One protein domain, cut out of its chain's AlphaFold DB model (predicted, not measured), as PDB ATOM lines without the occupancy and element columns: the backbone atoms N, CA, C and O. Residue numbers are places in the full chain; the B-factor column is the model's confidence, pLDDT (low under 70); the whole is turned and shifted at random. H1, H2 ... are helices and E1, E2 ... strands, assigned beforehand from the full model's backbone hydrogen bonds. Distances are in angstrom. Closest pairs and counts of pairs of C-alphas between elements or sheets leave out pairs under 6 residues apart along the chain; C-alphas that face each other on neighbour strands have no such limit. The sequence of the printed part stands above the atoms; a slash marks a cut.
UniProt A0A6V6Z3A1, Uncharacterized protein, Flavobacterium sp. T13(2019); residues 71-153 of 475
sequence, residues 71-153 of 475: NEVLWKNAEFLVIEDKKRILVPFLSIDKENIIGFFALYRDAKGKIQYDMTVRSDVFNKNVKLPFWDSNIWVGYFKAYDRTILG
ATOM      1  N   ASN A  71     -47.546   9.318 -17.027       74.19
ATOM      2  CA  ASN A  71     -47.302   8.440 -15.883       74.19
ATOM      3  C   ASN A  71     -47.191   9.248 -14.590       74.19
ATOM      4  O   ASN A  71     -46.482  10.251 -14.535       74.19
ATOM      5  N   GLU A  72     -47.861   8.801 -13.534       80.88
ATOM      6  CA  GLU A  72     -47.824   9.492 -12.245       80.88
ATOM      7  C   GLU A  72     -46.463   9.295 -11.566       80.88
ATOM      8  O   GLU A  72     -46.053   8.169 -11.290       80.88
ATOM      9  N   VAL A  73     -45.754  10.395 -11.296       82.69
ATOM     10  CA  VAL A  73     -44.460  10.374 -10.597       82.69
ATOM     11  C   VAL A  73     -44.676  10.518  -9.104       82.69
ATOM     12  O   VAL A  73     -45.238  11.509  -8.636       82.69
ATOM     13  N   LEU A  74     -44.160   9.564  -8.346       83.62
ATOM     14  CA  LEU A  74     -44.357   9.477  -6.910       83.62
ATOM     15  C   LEU A  74     -43.199  10.142  -6.158       83.62
ATOM     16  O   LEU A  74     -42.416   9.486  -5.480       83.62
ATOM     17  N   TRP A  75     -43.090  11.468  -6.267       78.88
ATOM     18  CA  TRP A  75     -42.030  12.244  -5.600       78.88
ATOM     19  C   TRP A  75     -41.999  12.063  -4.080       78.88
ATOM     20  O   TRP A  75     -40.923  12.042  -3.492       78.88
ATOM     21  N   LYS A  76     -43.169  11.880  -3.455       76.00
ATOM     22  CA  LYS A  76     -43.291  11.601  -2.017       76.00
ATOM     23  C   LYS A  76     -42.680  10.255  -1.608       76.00
ATOM     24  O   LYS A  76     -42.404  10.046  -0.438       76.00
ATOM     25  N   ASN A  77     -42.487   9.355  -2.571       84.38
ATOM     26  CA  ASN A  77     -41.901   8.032  -2.386       84.38
ATOM     27  C   ASN A  77     -40.461   7.975  -2.921       84.38
ATOM     28  O   ASN A  77     -39.990   6.902  -3.290       84.38
ATOM     29  N   ALA A  78     -39.787   9.122  -3.044       82.75
ATOM     30  CA  ALA A  78     -38.403   9.154  -3.480       82.75
ATOM     31  C   ALA A  78     -37.455   8.653  -2.376       82.75
ATOM     32  O   ALA A  78     -37.558   9.080  -1.228       82.75
ATOM     33  N   GLU A  79     -36.493   7.807  -2.741       78.12
ATOM     34  CA  GLU A  79     -35.464   7.283  -1.837       78.12
ATOM     35  C   GLU A  79     -34.089   7.888  -2.118       78.12
ATOM     36  O   GLU A  79     -33.730   8.165  -3.264       78.12
ATOM     37  N   PHE A  80     -33.285   8.046  -1.067       76.19
ATOM     38  CA  PHE A  80     -31.904   8.514  -1.153       76.19
ATOM     39  C   PHE A  80     -30.958   7.342  -0.916       76.19
ATOM     40  O   PHE A  80     -30.896   6.809   0.186       76.19
ATOM     41  N   LEU A  81     -30.195   6.963  -1.939       71.38
ATOM     42  CA  LEU A  81     -29.287   5.818  -1.882       71.38
ATOM     43  C   LEU A  81     -27.871   6.230  -2.277       71.38
ATOM     44  O   LEU A  81     -27.676   7.117  -3.109       71.38
ATOM     45  N   VAL A  82     -26.866   5.559  -1.716       74.75
ATOM     46  CA  VAL A  82     -25.484   5.645  -2.206       74.75
ATOM     47  C   VAL A  82     -25.222   4.422  -3.074       74.75
ATOM     48  O   VAL A  82     -25.219   3.301  -2.577       74.75
ATOM     49  N   ILE A  83     -25.034   4.630  -4.376       77.56
ATOM     50  CA  ILE A  83     -24.815   3.553  -5.347       77.56
ATOM     51  C   ILE A  83     -23.602   3.916  -6.194       77.56
ATOM     52  O   ILE A  83     -23.599   4.975  -6.827       77.56
ATOM     53  N   GLU A  84     -22.597   3.035  -6.209       83.19
ATOM     54  CA  GLU A  84     -21.303   3.268  -6.875       83.19
ATOM     55  C   GLU A  84     -20.659   4.591  -6.419       83.19
ATOM     56  O   GLU A  84     -20.304   5.442  -7.238       83.19
ATOM     57  N   ASP A  85     -20.612   4.813  -5.100       78.94
ATOM     58  CA  ASP A  85     -20.089   6.028  -4.451       78.94
ATOM     59  C   ASP A  85     -20.793   7.340  -4.841       78.94
ATOM     60  O   ASP A  85     -20.341   8.440  -4.510       78.94
ATOM     61  N   LYS A  86     -21.945   7.255  -5.517       76.31
ATOM     62  CA  LYS A  86     -22.769   8.410  -5.886       76.31
ATOM     63  C   LYS A  86     -24.022   8.448  -5.032       76.31
ATOM     64  O   LYS A  86     -24.751   7.465  -4.941       76.31
ATOM     65  N   LYS A  87     -24.316   9.618  -4.466       77.25
ATOM     66  CA  LYS A  87     -25.618   9.902  -3.849       77.25
ATOM     67  C   LYS A  87     -26.656  10.049  -4.959       77.25
ATOM     68  O   LYS A  87     -26.541  10.952  -5.791       77.25
ATOM     69  N   ARG A  88     -27.634   9.151  -4.976       86.00
ATOM     70  CA  ARG A  88     -28.710   9.079  -5.961       86.00
ATOM     71  C   ARG A  88     -30.058   9.290  -5.280       86.00
ATOM     72  O   ARG A  88     -30.255   8.848  -4.152       86.00
ATOM     73  N   ILE A  89     -30.974   9.944  -5.983       83.19
ATOM     74  CA  ILE A  89     -32.388  10.044  -5.617       83.19
ATOM     75  C   ILE A  89     -33.158   9.141  -6.574       83.19
ATOM     76  O   ILE A  89     -33.155   9.410  -7.777       83.19
ATOM     77  N   LEU A  90     -33.776   8.077  -6.068       87.81
ATOM     78  CA  LEU A  90     -34.632   7.190  -6.850       87.81
ATOM     79  C   LEU A  90     -36.083   7.632  -6.718       87.81
ATOM     80  O   LEU A  90     -36.607   7.686  -5.617       87.81
ATOM     81  N   VAL A  91     -36.734   7.938  -7.835       89.44
ATOM     82  CA  VAL A  91     -38.119   8.414  -7.871       89.44
ATOM     83  C   VAL A  91     -38.961   7.429  -8.683       89.44
ATOM     84  O   VAL A  91     -38.758   7.333  -9.901       89.44
ATOM     85  N   PRO A  92     -39.886   6.688  -8.054       92.31
ATOM     86  CA  PRO A  92     -40.758   5.775  -8.777       92.31
ATOM     87  C   PRO A  92     -41.797   6.524  -9.610       92.31
ATOM     88  O   PRO A  92     -42.227   7.629  -9.271       92.31
ATOM     89  N   PHE A  93     -42.257   5.885 -10.680       90.00
ATOM     90  CA  PHE A  93     -43.438   6.328 -11.412       90.00
ATOM     91  C   PHE A  93     -44.344   5.155 -11.797       90.00
ATOM     92  O   PHE A  93     -43.881   4.057 -12.124       90.00
ATOM     93  N   LEU A  94     -45.650   5.402 -11.720       87.44
ATOM     94  CA  LEU A  94     -46.714   4.428 -11.936       87.44
ATOM     95  C   LEU A  94     -47.123   4.338 -13.401       87.44
ATOM     96  O   LEU A  94     -46.982   5.296 -14.161       87.44
ATOM     97  N   SER A  95     -47.675   3.190 -13.783       85.19
ATOM     98  CA  SER A  95     -48.466   3.065 -15.006       85.19
ATOM     99  C   SER A  95     -49.680   3.998 -14.990       85.19
ATOM    100  O   SER A  95     -50.132   4.446 -13.938       85.19
ATOM    101  N   ILE A  96     -50.240   4.247 -16.178       76.88
ATOM    102  CA  ILE A  96     -51.467   5.040 -16.377       76.88
ATOM    103  C   ILE A  96     -52.626   4.532 -15.504       76.88
ATOM    104  O   ILE A  96     -53.357   5.328 -14.925       76.88
ATOM    105  N   ASP A  97     -52.778   3.212 -15.401       81.00
ATOM    106  CA  ASP A  97     -53.806   2.536 -14.598       81.00
ATOM    107  C   ASP A  97     -53.484   2.488 -13.092       81.00
ATOM    108  O   ASP A  97     -54.290   2.004 -12.304       81.00
ATOM    109  N   LYS A  98     -52.314   3.000 -12.683       84.62
ATOM    110  CA  LYS A  98     -51.792   2.974 -11.309       84.62
ATOM    111  C   LYS A  98     -51.645   1.572 -10.712       84.62
ATOM    112  O   LYS A  98     -51.491   1.429  -9.502       84.62
ATOM    113  N   GLU A  99     -51.639   0.534 -11.543       82.75
ATOM    114  CA  GLU A  99     -51.552  -0.841 -11.066       82.75
ATOM    115  C   GLU A  99     -50.117  -1.292 -10.787       82.75
ATOM    116  O   GLU A  99     -49.910  -2.260 -10.054       82.75
ATOM    117  N   ASN A 100     -49.102  -0.639 -11.352       83.88
ATOM    118  CA  ASN A 100     -47.720  -1.083 -11.188       83.88
ATOM    119  C   ASN A 100     -46.733   0.074 -11.244       83.88
ATOM    120  O   ASN A 100     -46.896   1.023 -12.010       83.88
ATOM    121  N   ILE A 101     -45.637  -0.065 -10.500       88.81
ATOM    122  CA  ILE A 101     -44.477   0.818 -10.628       88.81
ATOM    123  C   ILE A 101     -43.740   0.443 -11.912       88.81
ATOM    124  O   ILE A 101     -43.017  -0.550 -11.964       88.81
ATOM    125  N   ILE A 102     -43.917   1.209 -12.980       91.31
ATOM    126  CA  ILE A 102     -43.353   0.852 -14.287       91.31
ATOM    127  C   ILE A 102     -41.920   1.332 -14.474       91.31
ATOM    128  O   ILE A 102     -41.264   0.889 -15.413       91.31
ATOM    129  N   GLY A 103     -41.411   2.209 -13.614       93.00
ATOM    130  CA  GLY A 103     -40.024   2.636 -13.700       93.00
ATOM    131  C   GLY A 103     -39.550   3.481 -12.532       93.00
ATOM    132  O   GLY A 103     -40.326   3.867 -11.659       93.00
ATOM    133  N   PHE A 104     -38.252   3.770 -12.560       92.94
ATOM    134  CA  PHE A 104     -37.572   4.659 -11.631       92.94
ATOM    135  C   PHE A 104     -36.732   5.684 -12.388       92.94
ATOM    136  O   PHE A 104     -36.056   5.354 -13.367       92.94
ATOM    137  N   PHE A 105     -36.752   6.922 -11.903       91.00
ATOM    138  CA  PHE A 105     -35.753   7.937 -12.221       91.00
ATOM    139  C   PHE A 105     -34.670   7.931 -11.162       91.00
ATOM    140  O   PHE A 105     -34.982   8.058  -9.988       91.00
ATOM    141  N   ALA A 106     -33.411   7.855 -11.568       90.44
ATOM    142  CA  ALA A 106     -32.281   8.018 -10.671       90.44
ATOM    143  C   ALA A 106     -31.594   9.351 -10.952       90.44
ATOM    144  O   ALA A 106     -31.006   9.522 -12.014       90.44
ATOM    145  N   LEU A 107     -31.646  10.287 -10.011       85.62
ATOM    146  CA  LEU A 107     -31.043  11.616 -10.131       85.62
ATOM    147  C   LEU A 107     -29.754  11.658  -9.317       85.62
ATOM    148  O   LEU A 107     -29.748  11.236  -8.165       85.62
ATOM    149  N   TYR A 108     -28.663  12.166  -9.881       84.88
ATOM    150  CA  TYR A 108     -27.378  12.263  -9.180       84.88
ATOM    151  C   TYR A 108     -26.552  13.437  -9.697       84.88
ATOM    152  O   TYR A 108     -26.822  13.956 -10.775       84.88
ATOM    153  N   ARG A 109     -25.535  13.871  -8.945       82.62
ATOM    154  CA  ARG A 109     -24.553  14.850  -9.438       82.62
ATOM    155  C   ARG A 109     -23.310  14.131  -9.953       82.62
ATOM    156  O   ARG A 109     -22.812  13.215  -9.301       82.62
ATOM    157  N   ASP A 110     -22.821  14.531 -11.122       86.81
ATOM    158  CA  ASP A 110     -21.527  14.068 -11.626       86.81
ATOM    159  C   ASP A 110     -20.350  14.754 -10.906       86.81
ATOM    160  O   ASP A 110     -20.532  15.621 -10.049       86.81
ATOM    161  N   ALA A 111     -19.118  14.381 -11.263       85.38
ATOM    162  CA  ALA A 111     -17.899  14.945 -10.675       85.38
ATOM    163  C   ALA A 111     -17.739  16.464 -10.897       85.38
ATOM    164  O   ALA A 111     -16.941  17.102 -10.217       85.38
ATOM    165  N   LYS A 112     -18.486  17.053 -11.838       87.88
ATOM    166  CA  LYS A 112     -18.513  18.498 -12.107       87.88
ATOM    167  C   LYS A 112     -19.667  19.194 -11.378       87.88
ATOM    168  O   LYS A 112     -19.898  20.380 -11.592       87.88
ATOM    169  N   GLY A 113     -20.404  18.464 -10.540       79.00
ATOM    170  CA  GLY A 113     -21.556  18.962  -9.800       79.00
ATOM    171  C   GLY A 113     -22.823  19.117 -10.641       79.00
ATOM    172  O   GLY A 113     -23.820  19.605 -10.109       79.00
ATOM    173  N   LYS A 114     -22.831  18.704 -11.915       80.06
ATOM    174  CA  LYS A 114     -24.004  18.819 -12.791       80.06
ATOM    175  C   LYS A 114     -24.983  17.682 -12.510       80.06
ATOM    176  O   LYS A 114     -24.554  16.542 -12.327       80.06
ATOM    177  N   ILE A 115     -26.287  17.974 -12.489       78.12
ATOM    178  CA  ILE A 115     -27.297  16.921 -12.353       78.12
ATOM    179  C   ILE A 115     -27.331  16.062 -13.616       78.12
ATOM    180  O   ILE A 115     -27.471  16.551 -14.737       78.12
ATOM    181  N   GLN A 116     -27.228  14.762 -13.393       88.06
ATOM    182  CA  GLN A 116     -27.428  13.698 -14.354       88.06
ATOM    183  C   GLN A 116     -28.639  12.873 -13.928       88.06
ATOM    184  O   GLN A 116     -29.038  12.874 -12.758       88.06
ATOM    185  N   TYR A 117     -29.218  12.157 -14.887       87.44
ATOM    186  CA  TYR A 117     -30.293  11.227 -14.603       87.44
ATOM    187  C   TYR A 117     -30.133   9.934 -15.393       87.44
ATOM    188  O   TYR A 117     -29.764   9.956 -16.565       87.44
ATOM    189  N   ASP A 118     -30.479   8.828 -14.746       91.38
ATOM    190  CA  ASP A 118     -30.703   7.539 -15.385       91.38
ATOM    191  C   ASP A 118     -32.190   7.182 -15.257       91.38
ATOM    192  O   ASP A 118     -32.890   7.648 -14.352       91.38
ATOM    193  N   MET A 119     -32.691   6.354 -16.168       90.19
ATOM    194  CA  MET A 119     -34.043   5.808 -16.094       90.19
ATOM    195  C   MET A 119     -33.962   4.301 -16.254       90.19
ATOM    196  O   MET A 119     -33.338   3.818 -17.198       90.19
ATOM    197  N   THR A 120     -34.662   3.586 -15.384       93.44
ATOM    198  CA  THR A 120     -34.900   2.154 -15.552       93.44
ATOM    199  C   THR A 120     -36.392   1.923 -15.662       93.44
ATOM    200  O   THR A 120     -37.141   2.264 -14.746       93.44
ATOM    201  N   VAL A 121     -36.833   1.340 -16.773       92.25
ATOM    202  CA  VAL A 121     -38.223   0.913 -16.959       92.25
ATOM    203  C   VAL A 121     -38.307  -0.586 -16.692       92.25
ATOM    204  O   VAL A 121     -37.405  -1.342 -17.048       92.25
ATOM    205  N   ARG A 122     -39.396  -1.041 -16.077       91.00
ATOM    206  CA  ARG A 122     -39.614  -2.441 -15.699       91.00
ATOM    207  C   ARG A 122     -39.456  -3.401 -16.881       91.00
ATOM    208  O   ARG A 122     -38.907  -4.480 -16.709       91.00
ATOM    209  N   SER A 123     -39.887  -3.008 -18.080       91.12
ATOM    210  CA  SER A 123     -39.710  -3.807 -19.300       91.12
ATOM    211  C   SER A 123     -38.241  -4.027 -19.667       91.12
ATOM    212  O   SER A 123     -37.885  -5.093 -20.164       91.12
ATOM    213  N   ASP A 124     -37.386  -3.038 -19.404       92.38
ATOM    214  CA  ASP A 124     -35.970  -3.070 -19.770       92.38
ATOM    215  C   ASP A 124     -35.197  -4.066 -18.904       92.38
ATOM    216  O   ASP A 124     -34.256  -4.696 -19.375       92.38
ATOM    217  N   VAL A 125     -35.653  -4.281 -17.666       90.56
ATOM    218  CA  VAL A 125     -35.065  -5.236 -16.716       90.56
ATOM    219  C   VAL A 125     -35.067  -6.667 -17.259       90.56
ATOM    220  O   VAL A 125     -34.160  -7.446 -16.971       90.56
ATOM    221  N   PHE A 126     -36.066  -7.015 -18.072       87.06
ATOM    222  CA  PHE A 126     -36.203  -8.347 -18.664       87.06
ATOM    223  C   PHE A 126     -35.585  -8.454 -20.063       87.06
ATOM    224  O   PHE A 126     -35.493  -9.551 -20.620       87.06
ATOM    225  N   ASN A 127     -35.144  -7.339 -20.644       91.25
ATOM    226  CA  ASN A 127     -34.541  -7.322 -21.964       91.25
ATOM    227  C   ASN A 127     -33.018  -7.446 -21.856       91.25
ATOM    228  O   ASN A 127     -32.319  -6.477 -21.582       91.25
ATOM    229  N   LYS A 128     -32.487  -8.636 -22.159       91.06
ATOM    230  CA  LYS A 128     -31.038  -8.922 -22.115       91.06
ATOM    231  C   LYS A 128     -30.189  -8.020 -23.021       91.06
ATOM    232  O   LYS A 128     -28.983  -7.942 -22.822       91.06
ATOM    233  N   ASN A 129     -30.801  -7.365 -24.010       93.44
ATOM    234  CA  ASN A 129     -30.110  -6.461 -24.928       93.44
ATOM    235  C   ASN A 129     -30.064  -5.012 -24.419       93.44
ATOM    236  O   ASN A 129     -29.417  -4.172 -25.044       93.44
ATOM    237  N   VAL A 130     -30.752  -4.693 -23.317       92.06
ATOM    238  CA  VAL A 130     -30.732  -3.356 -22.722       92.06
ATOM    239  C   VAL A 130     -29.683  -3.312 -21.621       92.06
ATOM    240  O   VAL A 130     -29.711  -4.088 -20.668       92.06
ATOM    241  N   LYS A 131     -28.744  -2.372 -21.743       94.12
ATOM    242  CA  LYS A 131     -27.791  -2.080 -20.674       94.12
ATOM    243  C   LYS A 131     -28.506  -1.291 -19.578       94.12
ATOM    244  O   LYS A 131     -28.853  -0.130 -19.784       94.12
ATOM    245  N   LEU A 132     -28.709  -1.929 -18.429       92.94
ATOM    246  CA  LEU A 132     -29.237  -1.277 -17.231       92.94
ATOM    247  C   LEU A 132     -28.174  -0.347 -16.614       92.94
ATOM    248  O   LEU A 132     -26.987  -0.539 -16.888       92.94
ATOM    249  N   PRO A 133     -28.567   0.660 -15.810       89.56
ATOM    250  CA  PRO A 133     -27.639   1.693 -15.361       89.56
ATOM    251  C   PRO A 133     -26.601   1.157 -14.361       89.56
ATOM    252  O   PRO A 133     -25.479   0.857 -14.750       89.56
ATOM    253  N   PHE A 134     -26.974   1.023 -13.085       88.94
ATOM    254  CA  PHE A 134     -26.052   0.767 -11.962       88.94
ATOM    255  C   PHE A 134     -26.343  -0.526 -11.190       88.94
ATOM    256  O   PHE A 134     -25.588  -0.911 -10.304       88.94
ATOM    257  N   TRP A 135     -27.442  -1.203 -11.507       87.44
ATOM    258  CA  TRP A 135     -27.797  -2.494 -10.927       87.44
ATOM    259  C   TRP A 135     -28.040  -3.503 -12.036       87.44
ATOM    260  O   TRP A 135     -28.490  -3.146 -13.130       87.44
ATOM    261  N   ASP A 136     -27.770  -4.769 -11.729       92.19
ATOM    262  CA  ASP A 136     -28.154  -5.872 -12.594       92.19
ATOM    263  C   ASP A 136     -29.677  -6.087 -12.600       92.19
ATOM    264  O   ASP A 136     -30.440  -5.491 -11.828       92.19
ATOM    265  N   SER A 137     -30.135  -6.953 -13.504       89.62
ATOM    266  CA  SER A 137     -31.558  -7.230 -13.672       89.62
ATOM    267  C   SER A 137     -32.208  -7.812 -12.414       89.62
ATOM    268  O   SER A 137     -33.367  -7.518 -12.143       89.62
ATOM    269  N   ASN A 138     -31.495  -8.622 -11.628       85.00
ATOM    270  CA  ASN A 138     -32.071  -9.297 -10.464       85.00
ATOM    271  C   ASN A 138     -32.342  -8.309  -9.330       85.00
ATOM    272  O   ASN A 138     -33.414  -8.357  -8.721       85.00
ATOM    273  N   ILE A 139     -31.408  -7.387  -9.088       83.69
ATOM    274  CA  ILE A 139     -31.573  -6.330  -8.088       83.69
ATOM    275  C   ILE A 139     -32.746  -5.427  -8.478       83.69
ATOM    276  O   ILE A 139     -33.626  -5.180  -7.654       83.69
ATOM    277  N   TRP A 140     -32.834  -5.014  -9.748       91.31
ATOM    278  CA  TRP A 140     -33.975  -4.229 -10.222       91.31
ATOM    279  C   TRP A 140     -35.308  -4.965 -10.050       91.31
ATOM    280  O   TRP A 140     -36.267  -4.355  -9.578       91.31
ATOM    281  N   VAL A 141     -35.389  -6.264 -10.367       85.69
ATOM    282  CA  VAL A 141     -36.609  -7.065 -10.130       85.69
ATOM    283  C   VAL A 141     -36.998  -7.055  -8.651       85.69
ATOM    284  O   VAL A 141     -38.176  -6.880  -8.336       85.69
ATOM    285  N   GLY A 142     -36.034  -7.243  -7.747       79.19
ATOM    286  CA  GLY A 142     -36.274  -7.171  -6.304       79.19
ATOM    287  C   GLY A 142     -36.808  -5.804  -5.881       79.19
ATOM    288  O   GLY A 142     -37.813  -5.725  -5.174       79.19
ATOM    289  N   TYR A 143     -36.202  -4.736  -6.396       84.69
ATOM    290  CA  TYR A 143     -36.572  -3.362  -6.076       84.69
ATOM    291  C   TYR A 143     -37.984  -3.004  -6.576       84.69
ATOM    292  O   TYR A 143     -38.799  -2.486  -5.815       84.69
ATOM    293  N   PHE A 144     -38.343  -3.385  -7.810       86.19
ATOM    294  CA  PHE A 144     -39.711  -3.228  -8.325       86.19
ATOM    295  C   PHE A 144     -40.749  -3.976  -7.476       86.19
ATOM    296  O   PHE A 144     -41.821  -3.435  -7.209       86.19
ATOM    297  N   LYS A 145     -40.437  -5.198  -7.021       81.44
ATOM    298  CA  LYS A 145     -41.338  -5.987  -6.162       81.44
ATOM    299  C   LYS A 145     -41.533  -5.362  -4.787       81.44
ATOM    300  O   LYS A 145     -42.661  -5.334  -4.297       81.44
ATOM    301  N   ALA A 146     -40.453  -4.881  -4.173       77.56
ATOM    302  CA  ALA A 146     -40.519  -4.198  -2.887       77.56
ATOM    303  C   ALA A 146     -41.449  -2.983  -2.986       77.56
ATOM    304  O   ALA A 146     -42.354  -2.830  -2.175       77.56
ATOM    305  N   TYR A 147     -41.310  -2.195  -4.050       86.06
ATOM    306  CA  TYR A 147     -42.124  -1.005  -4.264       86.06
ATOM    307  C   TYR A 147     -43.583  -1.295  -4.631       86.06
ATOM    308  O   TYR A 147     -44.472  -0.616  -4.124       86.06
ATOM    309  N   ASP A 148     -43.870  -2.323  -5.435       82.50
ATOM    310  CA  ASP A 148     -45.257  -2.765  -5.654       82.50
ATOM    311  C   ASP A 148     -45.921  -3.197  -4.336       82.50
ATOM    312  O   ASP A 148     -47.109  -2.956  -4.123       82.50
ATOM    313  N   ARG A 149     -45.165  -3.820  -3.425       78.94
ATOM    314  CA  ARG A 149     -45.679  -4.204  -2.108       78.94
ATOM    315  C   ARG A 149     -45.907  -2.984  -1.219       78.94
ATOM    316  O   ARG A 149     -46.993  -2.853  -0.667       78.94
ATOM    317  N   THR A 150     -44.908  -2.117  -1.082       77.56
ATOM    318  CA  THR A 150     -44.940  -0.989  -0.142       77.56
ATOM    319  C   THR A 150     -45.880   0.122  -0.600       77.56
ATOM    320  O   THR A 150     -46.626   0.655   0.211       77.56
ATOM    321  N   ILE A 151     -45.881   0.465  -1.892       83.19
ATOM    322  CA  ILE A 151     -46.693   1.572  -2.420       83.19
ATOM    323  C   ILE A 151     -48.096   1.110  -2.811       83.19
ATOM    324  O   ILE A 151     -49.060   1.839  -2.593       83.19
ATOM    325  N   LEU A 152     -48.223  -0.077  -3.411       83.19
ATOM    326  CA  LEU A 152     -49.489  -0.539  -3.996       83.19
ATOM    327  C   LEU A 152     -50.163  -1.650  -3.182       83.19
ATOM    328  O   LEU A 152     -51.195  -2.169  -3.600       83.19
ATOM    329  N   GLY A 153     -49.581  -2.064  -2.050       81.31
ATOM    330  CA  GLY A 153     -50.127  -3.135  -1.210       81.31
ATOM    331  C   GLY A 153     -50.145  -4.512  -1.885       81.31
ATOM    332  O   GLY A 153     -50.787  -5.443  -1.392       81.31
TER     333      GLY A 153
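Overview. This is residues 71 to 153 of the 475 residues of an uncharacterized protein of Flavobacterium sp. T13(2019) (UniProt A0A6V6Z3A1). A strongly twisted sheet of four strands makes a wall, and one longer helix, H2, lies slantwise over a face of it, above E2, E3 and E4. A very short helix, H1, follows directly on E4 and only grazes the sheet; from it a long loop leads back to H2. The printed part has 83 residues with four named strands and then two named helices, E1 E2 E3 E4 H1 H2; the sheet's order is E1 - E2 - E3 - E4, all antiparallel, and the class is mixed, helices and strands. The whole is compact, with a radius of gyration of the C-alphas of 12.7 A and spans of 39 by 31 by 19 A.

Arrangement. Begin with the sheet: E1, residues 79 to 83, E2, residues 86 to 94, E3, residues 101 to 109, and E4, residues 115 to 121, form a meander, each strand the antiparallel neighbour of the one before. E1 and E4 are its edge strands. In the hairpin of E1 and E2 look for N 81 and O 88, 2.9 A apart and within hydrogen-bond range. In the hairpin of E2 and E3 find N 91 and O 105 at 2.8 A, and in that of E3 and E4 find N 106 and O 118 at 2.8 A. From edge to edge the strands' lines turn by 80 degrees. H2, residues 137 to 152, is on the sheet at a height over the sheet of 9.5 A. On the local plane it stands at 57 degrees to E2, slantwise to the strands, but only just. Its closest C-alphas to E3 are those of Ile 101 and Asp 148, 6.2 A apart. H1, residues 122 to 125, touches H2, which meets it with residues 137 to 144 alone; the closest C-alphas are those of Val 125 and Ser 137, 5.1 A apart. Every O i to N i+4 pair in H2 is within hydrogen-bond range, while H1 is too short for such a pair.

Along the chain. Find C-alpha 79 at (-35.464, 7.283, -1.837), where E1 begins its 11.8 A. E2 starts from C-alpha 86 at (-22.769, 8.410, -5.886) and runs 25.0 A. E3 runs 24.4 A, and E4 19.9 A. H1 has four residues. H2 runs 21.4 A to C-alpha 152 at (-49.489, -0.539, -3.996).

Size, cuts and confidence. Look to Lys 112 and Gly 153 for the two C-alphas farthest apart, 39.8 A. The printed part has no cut. The link from H1 to H2, 11 residues, is long. The mean pLDDT of the printed part is 85.2, and no printed residue is under 70.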